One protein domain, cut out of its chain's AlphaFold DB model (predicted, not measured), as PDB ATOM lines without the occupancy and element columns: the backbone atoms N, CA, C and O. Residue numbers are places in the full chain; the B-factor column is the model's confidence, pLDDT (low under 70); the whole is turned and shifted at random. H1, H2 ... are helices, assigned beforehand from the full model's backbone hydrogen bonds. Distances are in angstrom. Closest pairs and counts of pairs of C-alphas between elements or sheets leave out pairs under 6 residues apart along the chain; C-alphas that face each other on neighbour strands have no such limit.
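AT A GLANCE: This is residues 4 to 125 of the 125 residues of an uncharacterized protein of Symploca sp. SIO1C2 (UniProt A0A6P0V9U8). Helix H1 is the core, with other helices packed round it: the long H4 and H5 pass it on two sides, H3 of the hairpin H2 and H3 packs on it, and H6 and H7 cover a further side. The far ends of H4 and H5, with the loop joining them, stick out as residues 71 to 83. The printed part has 122 residues with seven named helices, H1 to H7 in order, and no named strand; the class is all helix. It is compact, with a radius of gyration of the C-alphas of 13.9 A, yet elongated, spanning 46 by 25 by 25 A.

HOW THE PARTS SIT: H1, residues 4 to 17, is the hub, touching five helices. H2, residues 25 to 37, and H3, residues 42 to 51, form a hairpin at a shallow tilt of 6 degrees, opposite ways; their closest C-alphas, of Ile 34 and Val 42, are 6.8 A apart. H4, residues 53 to 73, touches H1 at a steep tilt of 46 degrees, closest at the C-alphas of Ala 15 and Ala 58, 4.7 A apart. H5, residues 81 to 99, is apart from H4. H6, residues 104 to 114, is about perpendicular to H1 at 81 degrees and touches residues 13 to 17 of it, closest at the C-alphas of Thr 17 and Lys 109, 4.8 A. H7, residues 116 to 122, touches H1 with the C-alphas of Val 14 and Leu 118 closest, 6.8 A. Every O i to N i+4 pair is within hydrogen-bond range in H1, H2, H4 and H7, but 2 of 6 in H3, beside 6 of 7 O i to N i+3 pairs, 13 of 15 in H5 and 6 of 7 in H6.

IN THESE COORDINATES: H1 begins at C-alpha 4 (39.776, 50.001, -23.223) and is 20.3 A long. H4 is 30.6 A long and H5 27.2 A. H7 ends at C-alpha 122 (57.982, 45.216, -22.611).

THE WHOLE: The C-alphas farthest apart, of Ala 25 and Ser 78, are 45.6 A apart. The printed part has no cut, and no link is long. Mean pLDDT of the printed part is 86.3; residues 70 to 86 are under 70.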
ATOM      1  N   LEU A   4      39.033  48.772 -23.505       87.31
ATOM      2  CA  LEU A   4      39.776  50.001 -23.223       87.31
ATOM      3  C   LEU A   4      40.328  50.047 -21.794       87.31
ATOM      4  O   LEU A   4      41.414  50.595 -21.583       87.31
ATOM      5  N   ASP A   5      39.618  49.460 -20.835       90.75
ATOM      6  CA  ASP A   5      40.091  49.334 -19.457       90.75
ATOM      7  C   ASP A   5      41.236  48.325 -19.375       90.75
ATOM      8  O   ASP A   5      42.246  48.614 -18.737       90.75
ATOM      9  N   ALA A   6      41.159  47.207 -20.106       90.62
ATOM     10  CA  ALA A   6      42.257  46.244 -20.207       90.62
ATOM     11  C   ALA A   6      43.536  46.888 -20.764       90.62
ATOM     12  O   ALA A   6      44.614  46.748 -20.183       90.62
ATOM     13  N   ILE A   7      43.413  47.665 -21.848       92.06
ATOM     14  CA  ILE A   7      44.532  48.431 -22.418       92.06
ATOM     15  C   ILE A   7      45.062  49.449 -21.404       92.06
ATOM     16  O   ILE A   7      46.274  49.610 -21.264       92.06
ATOM     17  N   THR A   8      44.170  50.145 -20.697       94.81
ATOM     18  CA  THR A   8      44.550  51.141 -19.687       94.81
ATOM     19  C   THR A   8      45.316  50.497 -18.539       94.81
ATOM     20  O   THR A   8      46.361  51.019 -18.155       94.81
ATOM     21  N   LEU A   9      44.850  49.350 -18.046       95.44
ATOM     22  CA  LEU A   9      45.484  48.590 -16.977       95.44
ATOM     23  C   LEU A   9      46.877  48.112 -17.389       95.44
ATOM     24  O   LEU A   9      47.856  48.445 -16.726       95.44
ATOM     25  N   LYS A  10      46.980  47.399 -18.518       94.94
ATOM     26  CA  LYS A  10      48.250  46.867 -19.038       94.94
ATOM     27  C   LYS A  10      49.259  47.989 -19.289       94.94
ATOM     28  O   LYS A  10      50.396  47.910 -18.826       94.94
ATOM     29  N   ALA A  11      48.830  49.076 -19.935       95.88
ATOM     30  CA  ALA A  11      49.684  50.238 -20.166       95.88
ATOM     31  C   ALA A  11      50.169  50.875 -18.859       95.88
ATOM     32  O   ALA A  11      51.311  51.320 -18.793       95.88
ATOM     33  N   PHE A  12      49.323  50.928 -17.828       97.12
ATOM     34  CA  PHE A  12      49.689  51.501 -16.537       97.12
ATOM     35  C   PHE A  12      50.688  50.623 -15.779       97.12
ATOM     36  O   PHE A  12      51.701  51.138 -15.312       97.12
ATOM     37  N   LEU A  13      50.469  49.306 -15.717       96.94
ATOM     38  CA  LEU A  13      51.398  48.372 -15.064       96.94
ATOM     39  C   LEU A  13      52.792  48.420 -15.701       96.94
ATOM     40  O   LEU A  13      53.792  48.517 -14.998       96.94
ATOM     41  N   VAL A  14      52.859  48.431 -17.031       96.50
ATOM     42  CA  VAL A  14      54.123  48.549 -17.776       96.50
ATOM     43  C   VAL A  14      54.737  49.950 -17.658       96.50
ATOM     44  O   VAL A  14      55.949  50.115 -17.771       96.50
ATOM     45  N   ALA A  15      53.939  50.991 -17.430       96.81
ATOM     46  CA  ALA A  15      54.481  52.321 -17.176       96.81
ATOM     47  C   ALA A  15      55.162  52.405 -15.804       96.81
ATOM     48  O   ALA A  15      56.217  53.024 -15.689       96.81
ATOM     49  N   LEU A  16      54.601  51.742 -14.786       97.56
ATOM     50  CA  LEU A  16      55.213  51.655 -13.458       97.56
ATOM     51  C   LEU A  16      56.587  50.979 -13.505       97.56
ATOM     52  O   LEU A  16      57.500  51.423 -12.816       97.56
ATOM     53  N   THR A  17      56.769  49.952 -14.342       96.50
ATOM     54  CA  THR A  17      58.056  49.236 -14.437       96.50
ATOM     55  C   THR A  17      59.182  50.106 -15.001       96.50
ATOM     56  O   THR A  17      60.351  49.847 -14.723       96.50
ATOM     57  N   GLN A  18      58.834  51.143 -15.770       95.00
ATOM     58  CA  GLN A  18      59.773  52.070 -16.406       95.00
ATOM     59  C   GLN A  18      60.201  53.226 -15.497       95.00
ATOM     60  O   GLN A  18      61.080  53.999 -15.874       95.00
ATOM     61  N   LEU A  19      59.591  53.374 -14.319       94.88
ATOM     62  CA  LEU A  19      60.003  54.389 -13.357       94.88
ATOM     63  C   LEU A  19      61.279  53.960 -12.634       94.88
ATOM     64  O   LEU A  19      61.421  52.802 -12.244       94.88
ATOM     65  N   GLU A  20      62.202  54.894 -12.426       92.94
ATOM     66  CA  GLU A  20      63.419  54.645 -11.645       92.94
ATOM     67  C   GLU A  20      63.095  54.600 -10.148       92.94
ATOM     68  O   GLU A  20      63.413  53.610  -9.485       92.94
ATOM     69  N   ASP A  21      62.356  55.605  -9.672       93.19
ATOM     70  CA  ASP A  21      61.994  55.801  -8.269       93.19
ATOM     71  C   ASP A  21      60.548  55.395  -7.949       93.19
ATOM     72  O   ASP A  21      59.667  55.372  -8.817       93.19
ATOM     73  N   SER A  22      60.286  55.133  -6.665       95.06
ATOM     74  CA  SER A  22      58.934  54.946  -6.135       95.06
ATOM     75  C   SER A  22      58.075  56.202  -6.326       95.06
ATOM     76  O   SER A  22      58.563  57.332  -6.414       95.06
ATOM     77  N   LEU A  23      56.755  56.016  -6.362       94.69
ATOM     78  CA  LEU A  23      55.819  57.118  -6.569       94.69
ATOM     79  C   LEU A  23      55.742  58.063  -5.359       94.69
ATOM     80  O   LEU A  23      55.876  57.625  -4.213       94.69
ATOM     81  N   PRO A  24      55.409  59.349  -5.581       94.50
ATOM     82  CA  PRO A  24      55.012  60.241  -4.501       94.50
ATOM     83  C   PRO A  24      53.865  59.644  -3.676       94.50
ATOM     84  O   PRO A  24      52.930  59.060  -4.225       94.50
ATOM     85  N   ALA A  25      53.892  59.850  -2.357       94.31
ATOM     86  CA  ALA A  25      52.919  59.258  -1.431       94.31
ATOM     87  C   ALA A  25      51.452  59.613  -1.751       94.31
ATOM     88  O   ALA A  25      50.536  58.866  -1.415       94.31
ATOM     89  N   GLU A  26      51.205  60.761  -2.380       93.50
ATOM     90  CA  GLU A  26      49.872  61.142  -2.852       93.50
ATOM     91  C   GLU A  26      49.399  60.246  -4.001       93.50
ATOM     92  O   GLU A  26      48.379  59.577  -3.852       93.50
ATOM     93  N   LEU A  27      50.201  60.120  -5.063       94.31
ATOM     94  CA  LEU A  27      49.938  59.218  -6.190       94.31
ATOM     95  C   LEU A  27      49.805  57.756  -5.747       94.31
ATOM     96  O   LEU A  27      48.899  57.056  -6.191       94.31
ATOM     97  N   GLN A  28      50.665  57.295  -4.835       96.56
ATOM     98  CA  GLN A  28      50.593  55.931  -4.308       96.56
ATOM     99  C   GLN A  28      49.265  55.671  -3.578       96.56
ATOM    100  O   GLN A  28      48.653  54.617  -3.759       96.56
ATOM    101  N   ARG A  29      48.768  56.644  -2.798       95.94
ATOM    102  CA  ARG A  29      47.459  56.539  -2.129       95.94
ATOM    103  C   ARG A  29      46.301  56.512  -3.122       95.94
ATOM    104  O   ARG A  29      45.366  55.744  -2.908       95.94
ATOM    105  N   GLU A  30      46.353  57.315  -4.180       95.94
ATOM    106  CA  GLU A  30      45.321  57.322  -5.225       95.94
ATOM    107  C   GLU A  30      45.277  55.990  -5.986       95.94
ATOM    108  O   GLU A  30      44.202  55.430  -6.198       95.94
ATOM    109  N   ILE A  31      46.443  55.419  -6.302       96.19
ATOM    110  CA  ILE A  31      46.550  54.078  -6.890       96.19
ATOM    111  C   ILE A  31      45.972  53.019  -5.944       96.19
ATOM    112  O   ILE A  31      45.181  52.183  -6.377       96.19
ATOM    113  N   ASN A  32      46.303  53.078  -4.649       96.88
ATOM    114  CA  ASN A  32      45.748  52.156  -3.657       96.88
ATOM    115  C   ASN A  32      44.230  52.297  -3.497       96.88
ATOM    116  O   ASN A  32      43.558  51.304  -3.231       96.88
ATOM    117  N   ALA A  33      43.672  53.500  -3.651       96.19
ATOM    118  CA  ALA A  33      42.225  53.693  -3.638       96.19
ATOM    119  C   ALA A  33      41.561  52.962  -4.817       96.19
ATOM    120  O   ALA A  33      40.629  52.193  -4.597       96.19
ATOM    121  N   ILE A  34      42.111  53.096  -6.030       94.81
ATOM    122  CA  ILE A  34      41.643  52.345  -7.208       94.81
ATOM    123  C   ILE A  34      41.808  50.834  -6.992       94.81
ATOM    124  O   ILE A  34      40.908  50.058  -7.304       94.81
ATOM    125  N   GLY A  35      42.924  50.401  -6.400       94.31
ATOM    126  CA  GLY A  35      43.175  48.994  -6.085       94.31
ATOM    127  C   GLY A  35      42.125  48.359  -5.166       94.31
ATOM    128  O   GLY A  35      41.861  47.164  -5.298       94.31
ATOM    129  N   LYS A  36      41.503  49.133  -4.267       94.12
ATOM    130  CA  LYS A  36      40.437  48.661  -3.362       94.12
ATOM    131  C   LYS A  36      39.075  48.544  -4.039       94.12
ATOM    132  O   LYS A  36      38.245  47.762  -3.587       94.12
ATOM    133  N   GLU A  37      38.845  49.329  -5.085       93.44
ATOM    134  CA  GLU A  37      37.583  49.359  -5.833       93.44
ATOM    135  C   GLU A  37      37.620  48.476  -7.089       93.44
ATOM    136  O   GLU A  37      36.608  48.328  -7.779       93.44
ATOM    137  N   PHE A  38      38.769  47.853  -7.370       90.62
ATOM    138  CA  PHE A  38      39.017  47.061  -8.568       90.62
ATOM    139  C   PHE A  38      37.920  46.004  -8.831       90.62
ATOM    140  O   PHE A  38      37.516  45.291  -7.910       90.62
ATOM    141  N   PRO A  39      37.455  45.847 -10.088       90.06
ATOM    142  CA  PRO A  39      37.910  46.532 -11.307       90.06
ATOM    143  C   PRO A  39      37.268  47.911 -11.539       90.06
ATOM    144  O   PRO A  39      37.497  48.533 -12.576       90.06
ATOM    145  N   THR A  40      36.466  48.411 -10.600       89.38
ATOM    146  CA  THR A  40      35.855  49.740 -10.705       89.38
ATOM    147  C   THR A  40      36.950  50.805 -10.633       89.38
ATOM    148  O   THR A  40      37.817  50.761  -9.765       89.38
ATOM    149  N   GLY A  41      36.943  51.752 -11.574       87.19
ATOM    150  CA  GLY A  41      37.894  52.869 -11.582       87.19
ATOM    151  C   GLY A  41      39.213  52.622 -12.325       87.19
ATOM    152  O   GLY A  41      40.065  53.507 -12.319       87.19
ATOM    153  N   VAL A  42      39.388  51.490 -13.023       92.38
ATOM    154  CA  VAL A  42      40.575  51.257 -13.880       92.38
ATOM    155  C   VAL A  42      40.768  52.374 -14.910       92.38
ATOM    156  O   VAL A  42      41.893  52.819 -15.132       92.38
ATOM    157  N   SER A  43      39.686  52.898 -15.490       91.75
ATOM    158  CA  SER A  43      39.740  54.032 -16.421       91.75
ATOM    159  C   SER A  43      40.386  55.291 -15.816       91.75
ATOM    160  O   SER A  43      41.037  56.056 -16.535       91.75
ATOM    161  N   SER A  44      40.305  55.481 -14.495       93.75
ATOM    162  CA  SER A  44      40.931  56.600 -13.776       93.75
ATOM    163  C   SER A  44      42.459  56.518 -13.748       93.75
ATOM    164  O   SER A  44      43.115  57.552 -13.615       93.75
ATOM    165  N   LEU A  45      43.058  55.339 -13.964       94.38
ATOM    166  CA  LEU A  45      44.517  55.185 -14.071       94.38
ATOM    167  C   LEU A  45      45.100  56.026 -15.218       94.38
ATOM    168  O   LEU A  45      46.212  56.544 -15.113       94.38
ATOM    169  N   HIS A  46      44.328  56.239 -16.291       92.56
ATOM    170  CA  HIS A  46      44.704  57.155 -17.370       92.56
ATOM    171  C   HIS A  46      44.909  58.594 -16.877       92.56
ATOM    172  O   HIS A  46      45.774  59.313 -17.382       92.56
ATOM    173  N   VAL A  47      44.082  59.035 -15.927       92.31
ATOM    174  CA  VAL A  47      44.159  60.376 -15.345       92.31
ATOM    175  C   VAL A  47      45.362  60.457 -14.414       92.31
ATOM    176  O   VAL A  47      46.156  61.385 -14.555       92.31
ATOM    177  N   LEU A  48      45.553  59.451 -13.554       92.81
ATOM    178  CA  LEU A  48      46.688  59.391 -12.625       92.81
ATOM    179  C   LEU A  48      48.038  59.409 -13.337       92.81
ATOM    180  O   LEU A  48      48.956  60.102 -12.904       92.81
ATOM    181  N   ALA A  49      48.151  58.713 -14.472       91.12
ATOM    182  CA  ALA A  49      49.385  58.692 -15.247       91.12
ATOM    183  C   ALA A  49      49.855  60.098 -15.662       91.12
ATOM    184  O   ALA A  49      51.053  60.318 -15.794       91.12
ATOM    185  N   LYS A  50      48.941  61.065 -15.826       87.38
ATOM    186  CA  LYS A  50      49.270  62.456 -16.188       87.38
ATOM    187  C   LYS A  50      49.876  63.263 -15.038       87.38
ATOM    188  O   LYS A  50      50.416  64.336 -15.285       87.38
ATOM    189  N   GLY A  51      49.779  62.775 -13.801       80.81
ATOM    190  CA  GLY A  51      50.275  63.469 -12.610       80.81
ATOM    191  C   GLY A  51      51.801  63.475 -12.476       80.81
ATOM    192  O   GLY A  51      52.337  64.271 -11.710       80.81
ATOM    193  N   LEU A  52      52.513  62.620 -13.221       86.00
ATOM    194  CA  LEU A  52      53.969  62.499 -13.161       86.00
ATOM    195  C   LEU A  52      54.545  62.317 -14.571       86.00
ATOM    196  O   LEU A  52      54.217  61.350 -15.251       86.00
ATOM    197  N   ALA A  53      55.429  63.218 -15.013       91.25
ATOM    198  CA  ALA A  53      55.886  63.248 -16.408       91.25
ATOM    199  C   ALA A  53      56.550  61.934 -16.893       91.25
ATOM    200  O   ALA A  53      56.159  61.459 -17.961       91.25
ATOM    201  N   PRO A  54      57.476  61.298 -16.142       93.19
ATOM    202  CA  PRO A  54      57.995  59.975 -16.504       93.19
ATOM    203  C   PRO A  54      56.903  58.906 -16.664       93.19
ATOM    204  O   PRO A  54      56.898  58.164 -17.648       93.19
ATOM    205  N   LEU A  55      55.932  58.876 -15.744       94.25
ATOM    206  CA  LEU A  55      54.822  57.923 -15.773       94.25
ATOM    207  C   LEU A  55      53.915  58.173 -16.981       94.25
ATOM    208  O   LEU A  55      53.535  57.235 -17.678       94.25
ATOM    209  N   GLU A  56      53.613  59.437 -17.273       95.38
ATOM    210  CA  GLU A  56      52.776  59.828 -18.402       95.38
ATOM    211  C   GLU A  56      53.401  59.408 -19.735       95.38
ATOM    212  O   GLU A  56      52.710  58.893 -20.620       95.38
ATOM    213  N   GLN A  57      54.708  59.630 -19.889       94.88
ATOM    214  CA  GLN A  57      55.445  59.282 -21.102       94.88
ATOM    215  C   GLN A  57      55.456  57.770 -21.324       94.88
ATOM    216  O   GLN A  57      55.063  57.312 -22.405       94.88
ATOM    217  N   ALA A  58      55.830  57.003 -20.297       94.88
ATOM    218  CA  ALA A  58      55.853  55.545 -20.341       94.88
ATOM    219  C   ALA A  58      54.457  54.964 -20.628       94.88
ATOM    220  O   ALA A  58      54.289  54.108 -21.505       94.88
ATOM    221  N   TYR A  59      53.426  55.505 -19.976       96.62
ATOM    222  CA  TYR A  59      52.034  55.118 -20.186       96.62
ATOM    223  C   TYR A  59      51.564  55.401 -21.616       96.62
ATOM    224  O   TYR A  59      51.021  54.518 -22.281       96.62
ATOM    225  N   LYS A  60      51.794  56.616 -22.137       95.00
ATOM    226  CA  LYS A  60      51.387  56.995 -23.501       95.00
ATOM    227  C   LYS A  60      52.077  56.139 -24.558       95.00
ATOM    228  O   LYS A  60      51.422  55.752 -25.527       95.00
ATOM    229  N   LYS A  61      53.373  55.861 -24.389       94.25
ATOM    230  CA  LYS A  61      54.146  55.005 -25.299       94.25
ATOM    231  C   LYS A  61      53.548  53.600 -25.342       94.25
ATOM    232  O   LYS A  61      53.162  53.139 -26.414       94.25
ATOM    233  N   THR A  62      53.368  52.983 -24.177       93.12
ATOM    234  CA  THR A  62      52.823  51.623 -24.064       93.12
ATOM    235  C   THR A  62      51.396  51.529 -24.593       93.12
ATOM    236  O   THR A  62      51.069  50.631 -25.364       93.12
ATOM    237  N   ARG A  63      50.540  52.499 -24.253       92.88
ATOM    238  CA  ARG A  63      49.148  52.517 -24.717       92.88
ATOM    239  C   ARG A  63      49.042  52.566 -26.239       92.88
ATOM    240  O   ARG A  63      48.174  51.902 -26.791       92.88
ATOM    241  N   ARG A  64      49.912  53.319 -26.923       91.94
ATOM    242  CA  ARG A  64      49.935  53.365 -28.397       91.94
ATOM    243  C   ARG A  64      50.298  52.014 -29.008       91.94
ATOM    244  O   ARG A  64      49.669  51.629 -29.985       91.94
ATOM    245  N   ILE A  65      51.275  51.316 -28.430       89.81
ATOM    246  CA  ILE A  65      51.693  49.981 -28.879       89.81
ATOM    247  C   ILE A  65      50.535  48.990 -28.740       89.81
ATOM    248  O   ILE A  65      50.132  48.384 -29.725       89.81
ATOM    249  N   LEU A  66      49.911  48.928 -27.560       88.56
ATOM    250  CA  LEU A  66      48.770  48.042 -27.302       88.56
ATOM    251  C   LEU A  66      47.566  48.328 -28.211       88.56
ATOM    252  O   LEU A  66      46.881  47.408 -28.648       88.56
ATOM    253  N   GLN A  67      47.304  49.603 -28.512       87.88
ATOM    254  CA  GLN A  67      46.236  49.983 -29.438       87.88
ATOM    255  C   GLN A  67      46.556  49.586 -30.885       87.88
ATOM    256  O   GLN A  67      45.667  49.103 -31.581       87.88
ATOM    257  N   ALA A  68      47.807  49.746 -31.324       82.12
ATOM    258  CA  ALA A  68      48.238  49.338 -32.660       82.12
ATOM    259  C   ALA A  68      48.218  47.808 -32.840       82.12
ATOM    260  O   ALA A  68      47.834  47.320 -33.902       82.12
ATOM    261  N   ASP A  69      48.576  47.048 -31.804       70.44
ATOM    262  CA  ASP A  69      48.500  45.584 -31.825       70.44
ATOM    263  C   ASP A  69      47.047  45.090 -31.803       70.44
ATOM    264  O   ASP A  69      46.689  44.213 -32.588       70.44
ATOM    265  N   GLY A  70      46.160  45.714 -31.019       60.28
ATOM    266  CA  GLY A  70      44.724  45.408 -31.051       60.28
ATOM    267  C   GLY A  70      44.082  45.602 -32.435       60.28
ATOM    268  O   GLY A  70      43.168  44.865 -32.808       60.28
ATOM    269  N   GLU A  71      44.583  46.545 -33.238       56.25
ATOM    270  CA  GLU A  71      44.161  46.716 -34.636       56.25
ATOM    271  C   GLU A  71      44.722  45.634 -35.575       56.25
ATOM    272  O   GLU A  71      44.058  45.273 -36.548       56.25
ATOM    273  N   ARG A  72      45.900  45.068 -35.279       51.66
ATOM    274  CA  ARG A  72      46.508  43.973 -36.058       51.66
ATOM    275  C   ARG A  72      45.805  42.631 -35.851       51.66
ATOM    276  O   ARG A  72      45.683  41.866 -36.804       51.66
ATOM    277  N   PHE A  73      45.314  42.355 -34.643       42.47
ATOM    278  CA  PHE A  73      44.688  41.068 -34.308       42.47
ATOM    279  C   PHE A  73      43.196  40.966 -34.659       42.47
ATOM    280  O   PHE A  73      42.667  39.859 -34.705       42.47
ATOM    281  N   ARG A  74      42.530  42.071 -35.038       45.81
ATOM    282  CA  ARG A  74      41.141  42.045 -35.554       45.81
ATOM    283  C   ARG A  74      40.938  41.202 -36.823       45.81
ATOM    284  O   ARG A  74      39.800  40.964 -37.203       45.81
ATOM    285  N   TYR A  75      42.011  40.774 -37.490       40.06
ATOM    286  CA  TYR A  75      41.956  39.958 -38.708       40.06
ATOM    287  C   TYR A  75      42.114  38.442 -38.475       40.06
ATOM    288  O   TYR A  75      42.014  37.690 -39.442       40.06
ATOM    289  N   VAL A  76      42.362  37.976 -37.241       44.19
ATOM    290  CA  VAL A  76      42.736  36.567 -36.949       44.19
ATOM    291  C   VAL A  76      41.806  35.911 -35.907       44.19
ATOM    292  O   VAL A  76      42.180  34.959 -35.227       44.19
ATOM    293  N   GLU A  77      40.578  36.414 -35.759       44.03
ATOM    294  CA  GLU A  77      39.543  35.809 -34.907       44.03
ATOM    295  C   GLU A  77      39.049  34.485 -35.514       44.03
ATOM    296  O   GLU A  77      38.059  34.461 -36.244       44.03
ATOM    297  N   SER A  78      39.722  33.368 -35.230       45.81
ATOM    298  CA  SER A  78      39.056  32.061 -35.348       45.81
ATOM    299  C   SER A  78      39.545  30.920 -34.444       45.81
ATOM    300  O   SER A  78      38.814  29.945 -34.378       45.81
ATOM    301  N   ASP A  79      40.665  30.995 -33.700       41.34
ATOM    302  CA  ASP A  79      41.142  29.808 -32.934       41.34
ATOM    303  C   ASP A  79      41.823  30.066 -31.557       41.34
ATOM    304  O   ASP A  79      42.435  29.156 -31.004       41.34
ATOM    305  N   VAL A  80      41.752  31.267 -30.955       51.06
ATOM    306  CA  VAL A  80      42.620  31.636 -29.792       51.06
ATOM    307  C   VAL A  80      41.883  31.823 -28.445       51.06
ATOM    308  O   VAL A  80      42.510  32.140 -27.438       51.06
ATOM    309  N   GLU A  81      40.568  31.597 -28.366       48.47
ATOM    310  CA  GLU A  81      39.744  32.013 -27.205       48.47
ATOM    311  C   GLU A  81      40.125  31.400 -25.838       48.47
ATOM    312  O   GLU A  81      39.856  32.010 -24.802       48.47
ATOM    313  N   GLU A  82      40.745  30.215 -25.791       44.19
ATOM    314  CA  GLU A  82      41.001  29.521 -24.516       44.19
ATOM    315  C   GLU A  82      42.294  29.983 -23.814       44.19
ATOM    316  O   GLU A  82      42.370  29.979 -22.586       44.19
ATOM    317  N   THR A  83      43.295  30.449 -24.570       52.69
ATOM    318  CA  THR A  83      44.575  30.933 -24.008       52.69
ATOM    319  C   THR A  83      44.479  32.377 -23.524       52.69
ATOM    320  O   THR A  83      44.916  32.687 -22.419       52.69
ATOM    321  N   THR A  84      43.792  33.243 -24.272       55.59
ATOM    322  CA  THR A  84      43.670  34.674 -23.941       55.59
ATOM    323  C   THR A  84      42.920  34.939 -22.637       55.59
ATOM    324  O   THR A  84      43.176  35.935 -21.963       55.59
ATOM    325  N   ARG A  85      41.987  34.057 -22.257       57.25
ATOM    326  CA  ARG A  85      41.187  34.221 -21.035       57.25
ATOM    327  C   ARG A  85      41.999  33.962 -19.764       57.25
ATOM    328  O   ARG A  85      41.821  34.677 -18.781       57.25
ATOM    329  N   SER A  86      42.890  32.971 -19.803       62.09
ATOM    330  CA  SER A  86      43.791  32.658 -18.686       62.09
ATOM    331  C   SER A  86      44.775  33.804 -18.434       62.09
ATOM    332  O   SER A  86      45.000  34.183 -17.286       62.09
ATOM    333  N   ASP A  87      45.298  34.400 -19.507       73.19
ATOM    334  CA  ASP A  87      46.261  35.502 -19.428       73.19
ATOM    335  C   ASP A  87      45.619  36.782 -18.854       73.19
ATOM    336  O   ASP A  87      46.199  37.460 -18.003       73.19
ATOM    337  N   GLU A  88      44.372  37.091 -19.236       78.81
ATOM    338  CA  GLU A  88      43.653  38.250 -18.692       78.81
ATOM    339  C   GLU A  88      43.329  38.123 -17.198       78.81
ATOM    340  O   GLU A  88      43.399  39.121 -16.472       78.81
ATOM    341  N   GLU A  89      42.955  36.932 -16.726       84.31
ATOM    342  CA  GLU A  89      42.699  36.685 -15.302       84.31
ATOM    343  C   GLU A  89      43.993  36.777 -14.480       84.31
ATOM    344  O   GLU A  89      43.995  37.380 -13.400       84.31
ATOM    345  N   GLU A  90      45.112  36.272 -15.014       88.00
ATOM    346  CA  GLU A  90      46.437  36.419 -14.404       88.00
ATOM    347  C   GLU A  90      46.814  37.898 -14.263       88.00
ATOM    348  O   GLU A  90      47.125  38.360 -13.158       88.00
ATOM    349  N   VAL A  91      46.729  38.670 -15.352       89.12
ATOM    350  CA  VAL A  91      47.082  40.095 -15.338       89.12
ATOM    351  C   VAL A  91      46.204  40.877 -14.372       89.12
ATOM    352  O   VAL A  91      46.718  41.737 -13.658       89.12
ATOM    353  N   GLN A  92      44.907  40.579 -14.279       91.94
ATOM    354  CA  GLN A  92      44.033  41.220 -13.292       91.94
ATOM    355  C   GLN A  92      44.441  40.874 -11.854       91.94
ATOM    356  O   GLN A  92      44.525  41.769 -11.010       91.94
ATOM    357  N   GLY A  93      44.752  39.606 -11.568       92.38
ATOM    358  CA  GLY A  93      45.230  39.183 -10.249       92.38
ATOM    359  C   GLY A  93      46.540  39.867  -9.847       92.38
ATOM    360  O   GLY A  93      46.685  40.334  -8.714       92.38
ATOM    361  N   LEU A  94      47.483  39.982 -10.782       93.31
ATOM    362  CA  LEU A  94      48.738  40.710 -10.591       93.31
ATOM    363  C   LEU A  94      48.506  42.217 -10.432       93.31
ATOM    364  O   LEU A  94      49.120  42.847  -9.568       93.31
ATOM    365  N   ALA A  95      47.576  42.784 -11.199       94.00
ATOM    366  CA  ALA A  95      47.210  44.187 -11.094       94.00
ATOM    367  C   ALA A  95      46.675  44.523  -9.704       94.00
ATOM    368  O   ALA A  95      47.118  45.498  -9.108       94.00
ATOM    369  N   ILE A  96      45.785  43.697  -9.146       95.62
ATOM    370  CA  ILE A  96      45.263  43.896  -7.787       95.62
ATOM    371  C   ILE A  96      46.415  43.963  -6.778       95.62
ATOM    372  O   ILE A  96      46.420  44.850  -5.923       95.62
ATOM    373  N   LYS A  97      47.418  43.080  -6.896       96.69
ATOM    374  CA  LYS A  97      48.600  43.101  -6.021       96.69
ATOM    375  C   LYS A  97      49.384  44.405  -6.169       96.69
ATOM    376  O   LYS A  97      49.647  45.061  -5.166       96.69
ATOM    377  N   VAL A  98      49.709  44.809  -7.399       97.31
ATOM    378  CA  VAL A  98      50.457  46.049  -7.686       97.31
ATOM    379  C   VAL A  98      49.716  47.283  -7.197       97.31
ATOM    380  O   VAL A  98      50.308  48.129  -6.528       97.31
ATOM    381  N   LEU A  99      48.421  47.387  -7.491       97.06
ATOM    382  CA  LEU A  99      47.616  48.548  -7.132       97.06
ATOM    383  C   LEU A  99      47.426  48.666  -5.617       97.06
ATOM    384  O   LEU A  99      47.266  49.777  -5.135       97.06
ATOM    385  N   ASN A 100      47.480  47.572  -4.853       96.56
ATOM    386  CA  ASN A 100      47.363  47.592  -3.388       96.56
ATOM    387  C   ASN A 100      48.715  47.572  -2.650       96.56
ATOM    388  O   ASN A 100      48.736  47.558  -1.419       96.56
ATOM    389  N   ALA A 101      49.838  47.565  -3.371       97.50
ATOM    390  CA  ALA A 101      51.162  47.545  -2.766       97.50
ATOM    391  C   ALA A 101      51.504  48.874  -2.083       97.50
ATOM    392  O   ALA A 101      51.071  49.944  -2.516       97.50
ATOM    393  N   SER A 102      52.349  48.804  -1.052       96.00
ATOM    394  CA  SER A 102      52.957  49.992  -0.438       96.00
ATOM    395  C   SER A 102      53.923  50.707  -1.390       96.00
ATOM    396  O   SER A 102      54.101  51.915  -1.278       96.00
ATOM    397  N   ASP A 103      54.531  49.959  -2.316       97.44
ATOM    398  CA  ASP A 103      55.332  50.472  -3.425       97.44
ATOM    399  C   ASP A 103      54.916  49.753  -4.713       97.44
ATOM    400  O   ASP A 103      55.325  48.618  -4.987       97.44
ATOM    401  N   SER A 104      54.063  50.413  -5.497       97.12
ATOM    402  CA  SER A 104      53.567  49.855  -6.754       97.12
ATOM    403  C   SER A 104      54.650  49.755  -7.827       97.12
ATOM    404  O   SER A 104      54.536  48.899  -8.697       97.12
ATOM    405  N   VAL A 105      55.697  50.584  -7.785       97.44
ATOM    406  CA  VAL A 105      56.779  50.561  -8.786       97.44
ATOM    407  C   VAL A 105      57.642  49.329  -8.588       97.44
ATOM    408  O   VAL A 105      57.863  48.574  -9.536       97.44
ATOM    409  N   THR A 106      58.084  49.097  -7.353       97.38
ATOM    410  CA  THR A 106      58.907  47.930  -7.020       97.38
ATOM    411  C   THR A 106      58.165  46.637  -7.341       97.38
ATOM    412  O   THR A 106      58.684  45.809  -8.089       97.38
ATOM    413  N   LEU A 107      56.912  46.500  -6.891       97.75
ATOM    414  CA  LEU A 107      56.150  45.282  -7.162       97.75
ATOM    415  C   LEU A 107      55.837  45.109  -8.656       97.75
ATOM    416  O   LEU A 107      55.893  43.990  -9.155       97.75
ATOM    417  N   ALA A 108      55.553  46.192  -9.393       96.81
ATOM    418  CA  ALA A 108      55.338  46.115 -10.839       96.81
ATOM    419  C   ALA A 108      56.562  45.545 -11.571       96.81
ATOM    420  O   ALA A 108      56.410  44.717 -12.467       96.81
ATOM    421  N   LYS A 109      57.779  45.946 -11.177       96.75
ATOM    422  CA  LYS A 109      59.025  45.410 -11.750       96.75
ATOM    423  C   LYS A 109      59.179  43.915 -11.479       96.75
ATOM    424  O   LYS A 109      59.531  43.180 -12.395       96.75
ATOM    425  N   GLU A 110      58.887  43.470 -10.260       95.00
ATOM    426  CA  GLU A 110      58.947  42.052  -9.884       95.00
ATOM    427  C   GLU A 110      57.960  41.216 -10.706       95.00
ATOM    428  O   GLU A 110      58.359  40.265 -11.379       95.00
ATOM    429  N   ILE A 111      56.686  41.619 -10.751       92.69
ATOM    430  CA  ILE A 111      55.661  40.851 -11.470       92.69
ATOM    431  C   ILE A 111      55.866  40.863 -12.988       92.69
ATOM    432  O   ILE A 111      55.492  39.909 -13.663       92.69
ATOM    433  N   ALA A 112      56.487  41.905 -13.548       89.88
ATOM    434  CA  ALA A 112      56.806  41.958 -14.971       89.88
ATOM    435  C   ALA A 112      57.890  40.940 -15.362       89.88
ATOM    436  O   ALA A 112      57.992  40.573 -16.529       89.88
ATOM    437  N   ILE A 113      58.679  40.445 -14.403       88.44
ATOM    438  CA  ILE A 113      59.619  39.335 -14.609       88.44
ATOM    439  C   ILE A 113      58.901  37.982 -14.540       88.44
ATOM    440  O   ILE A 113      59.433  36.984 -15.022       88.44
ATOM    441  N   GLU A 114      57.688  37.911 -14.008       85.00
ATOM    442  CA  GLU A 114      56.938  36.658 -13.885       85.00
ATOM    443  C   GLU A 114      55.889  36.523 -14.994       85.00
ATOM    444  O   GLU A 114      55.821  35.482 -15.644       85.00
ATOM    445  N   SER A 115      55.168  37.605 -15.297       87.56
ATOM    446  CA  SER A 115      54.083  37.622 -16.278       87.56
ATOM    447  C   SER A 115      54.589  37.543 -17.717       87.56
ATOM    448  O   SER A 115      55.329  38.412 -18.189       87.56
ATOM    449  N   VAL A 116      54.147  36.516 -18.448       88.00
ATOM    450  CA  VAL A 116      54.462  36.345 -19.876       88.00
ATOM    451  C   VAL A 116      53.920  37.514 -20.695       88.00
ATOM    452  O   VAL A 116      54.649  38.074 -21.514       88.00
ATOM    453  N   GLU A 117      52.678  37.926 -20.439       87.81
ATOM    454  CA  GLU A 117      52.042  39.009 -21.185       87.81
ATOM    455  C   GLU A 117      52.771  40.348 -20.982       87.81
ATOM    456  O   GLU A 117      53.114  41.027 -21.952       87.81
ATOM    457  N   LEU A 118      53.099  40.719 -19.737       89.00
ATOM    458  CA  LEU A 118      53.807  41.980 -19.480       89.00
ATOM    459  C   LEU A 118      55.212  41.993 -20.101       89.00
ATOM    460  O   LEU A 118      55.634  43.028 -20.620       89.00
ATOM    461  N   LYS A 119      55.916  40.850 -20.126       89.69
ATOM    462  CA  LYS A 119      57.201  40.718 -20.838       89.69
ATOM    463  C   LYS A 119      57.067  40.938 -22.332       89.69
ATOM    464  O   LYS A 119      57.928  41.585 -22.922       89.69
ATOM    465  N   GLN A 120      56.025  40.383 -22.948       88.75
ATOM    466  CA  GLN A 120      55.795  40.551 -24.379       88.75
ATOM    467  C   GLN A 120      55.580  42.024 -24.718       88.75
ATOM    468  O   GLN A 120      56.208  42.518 -25.648       88.75
ATOM    469  N   ILE A 121      54.783  42.743 -23.921       89.19
ATOM    470  CA  ILE A 121      54.580  44.187 -24.100       89.19
ATOM    471  C   ILE A 121      55.901  44.945 -23.912       89.19
ATOM    472  O   ILE A 121      56.239  45.808 -24.720       89.19
ATOM    473  N   LEU A 122      56.675  44.607 -22.874       88.94
ATOM    474  CA  LEU A 122      57.982  45.216 -22.611       88.94
ATOM    475  C   LEU A 122      58.988  44.997 -23.744       88.94
ATOM    476  O   LEU A 122      59.758  45.902 -24.046       88.94
ATOM    477  N   ALA A 123      58.965  43.839 -24.402       88.75
ATOM    478  CA  ALA A 123      59.840  43.543 -25.535       88.75
ATOM    479  C   ALA A 123      59.530  44.382 -26.790       88.75
ATOM    480  O   ALA A 123      60.338  44.412 -27.718       88.75
ATOM    481  N   GLN A 124      58.373  45.049 -26.833       86.50
ATOM    482  CA  GLN A 124      57.960  45.923 -27.933       86.50
ATOM    483  C   GLN A 124      58.256  47.413 -27.682       86.50
ATOM    484  O   GLN A 124      58.020  48.238 -28.571       86.50
ATOM    485  N   LEU A 125      58.724  47.776 -26.479       83.06
ATOM    486  CA  LEU A 125      59.047  49.154 -26.089       83.06
ATOM    487  C   LEU A 125      60.457  49.556 -26.518       83.06
ATOM    488  O   LEU A 125      60.587  50.728 -26.951       83.06
TER     489      LEU A 125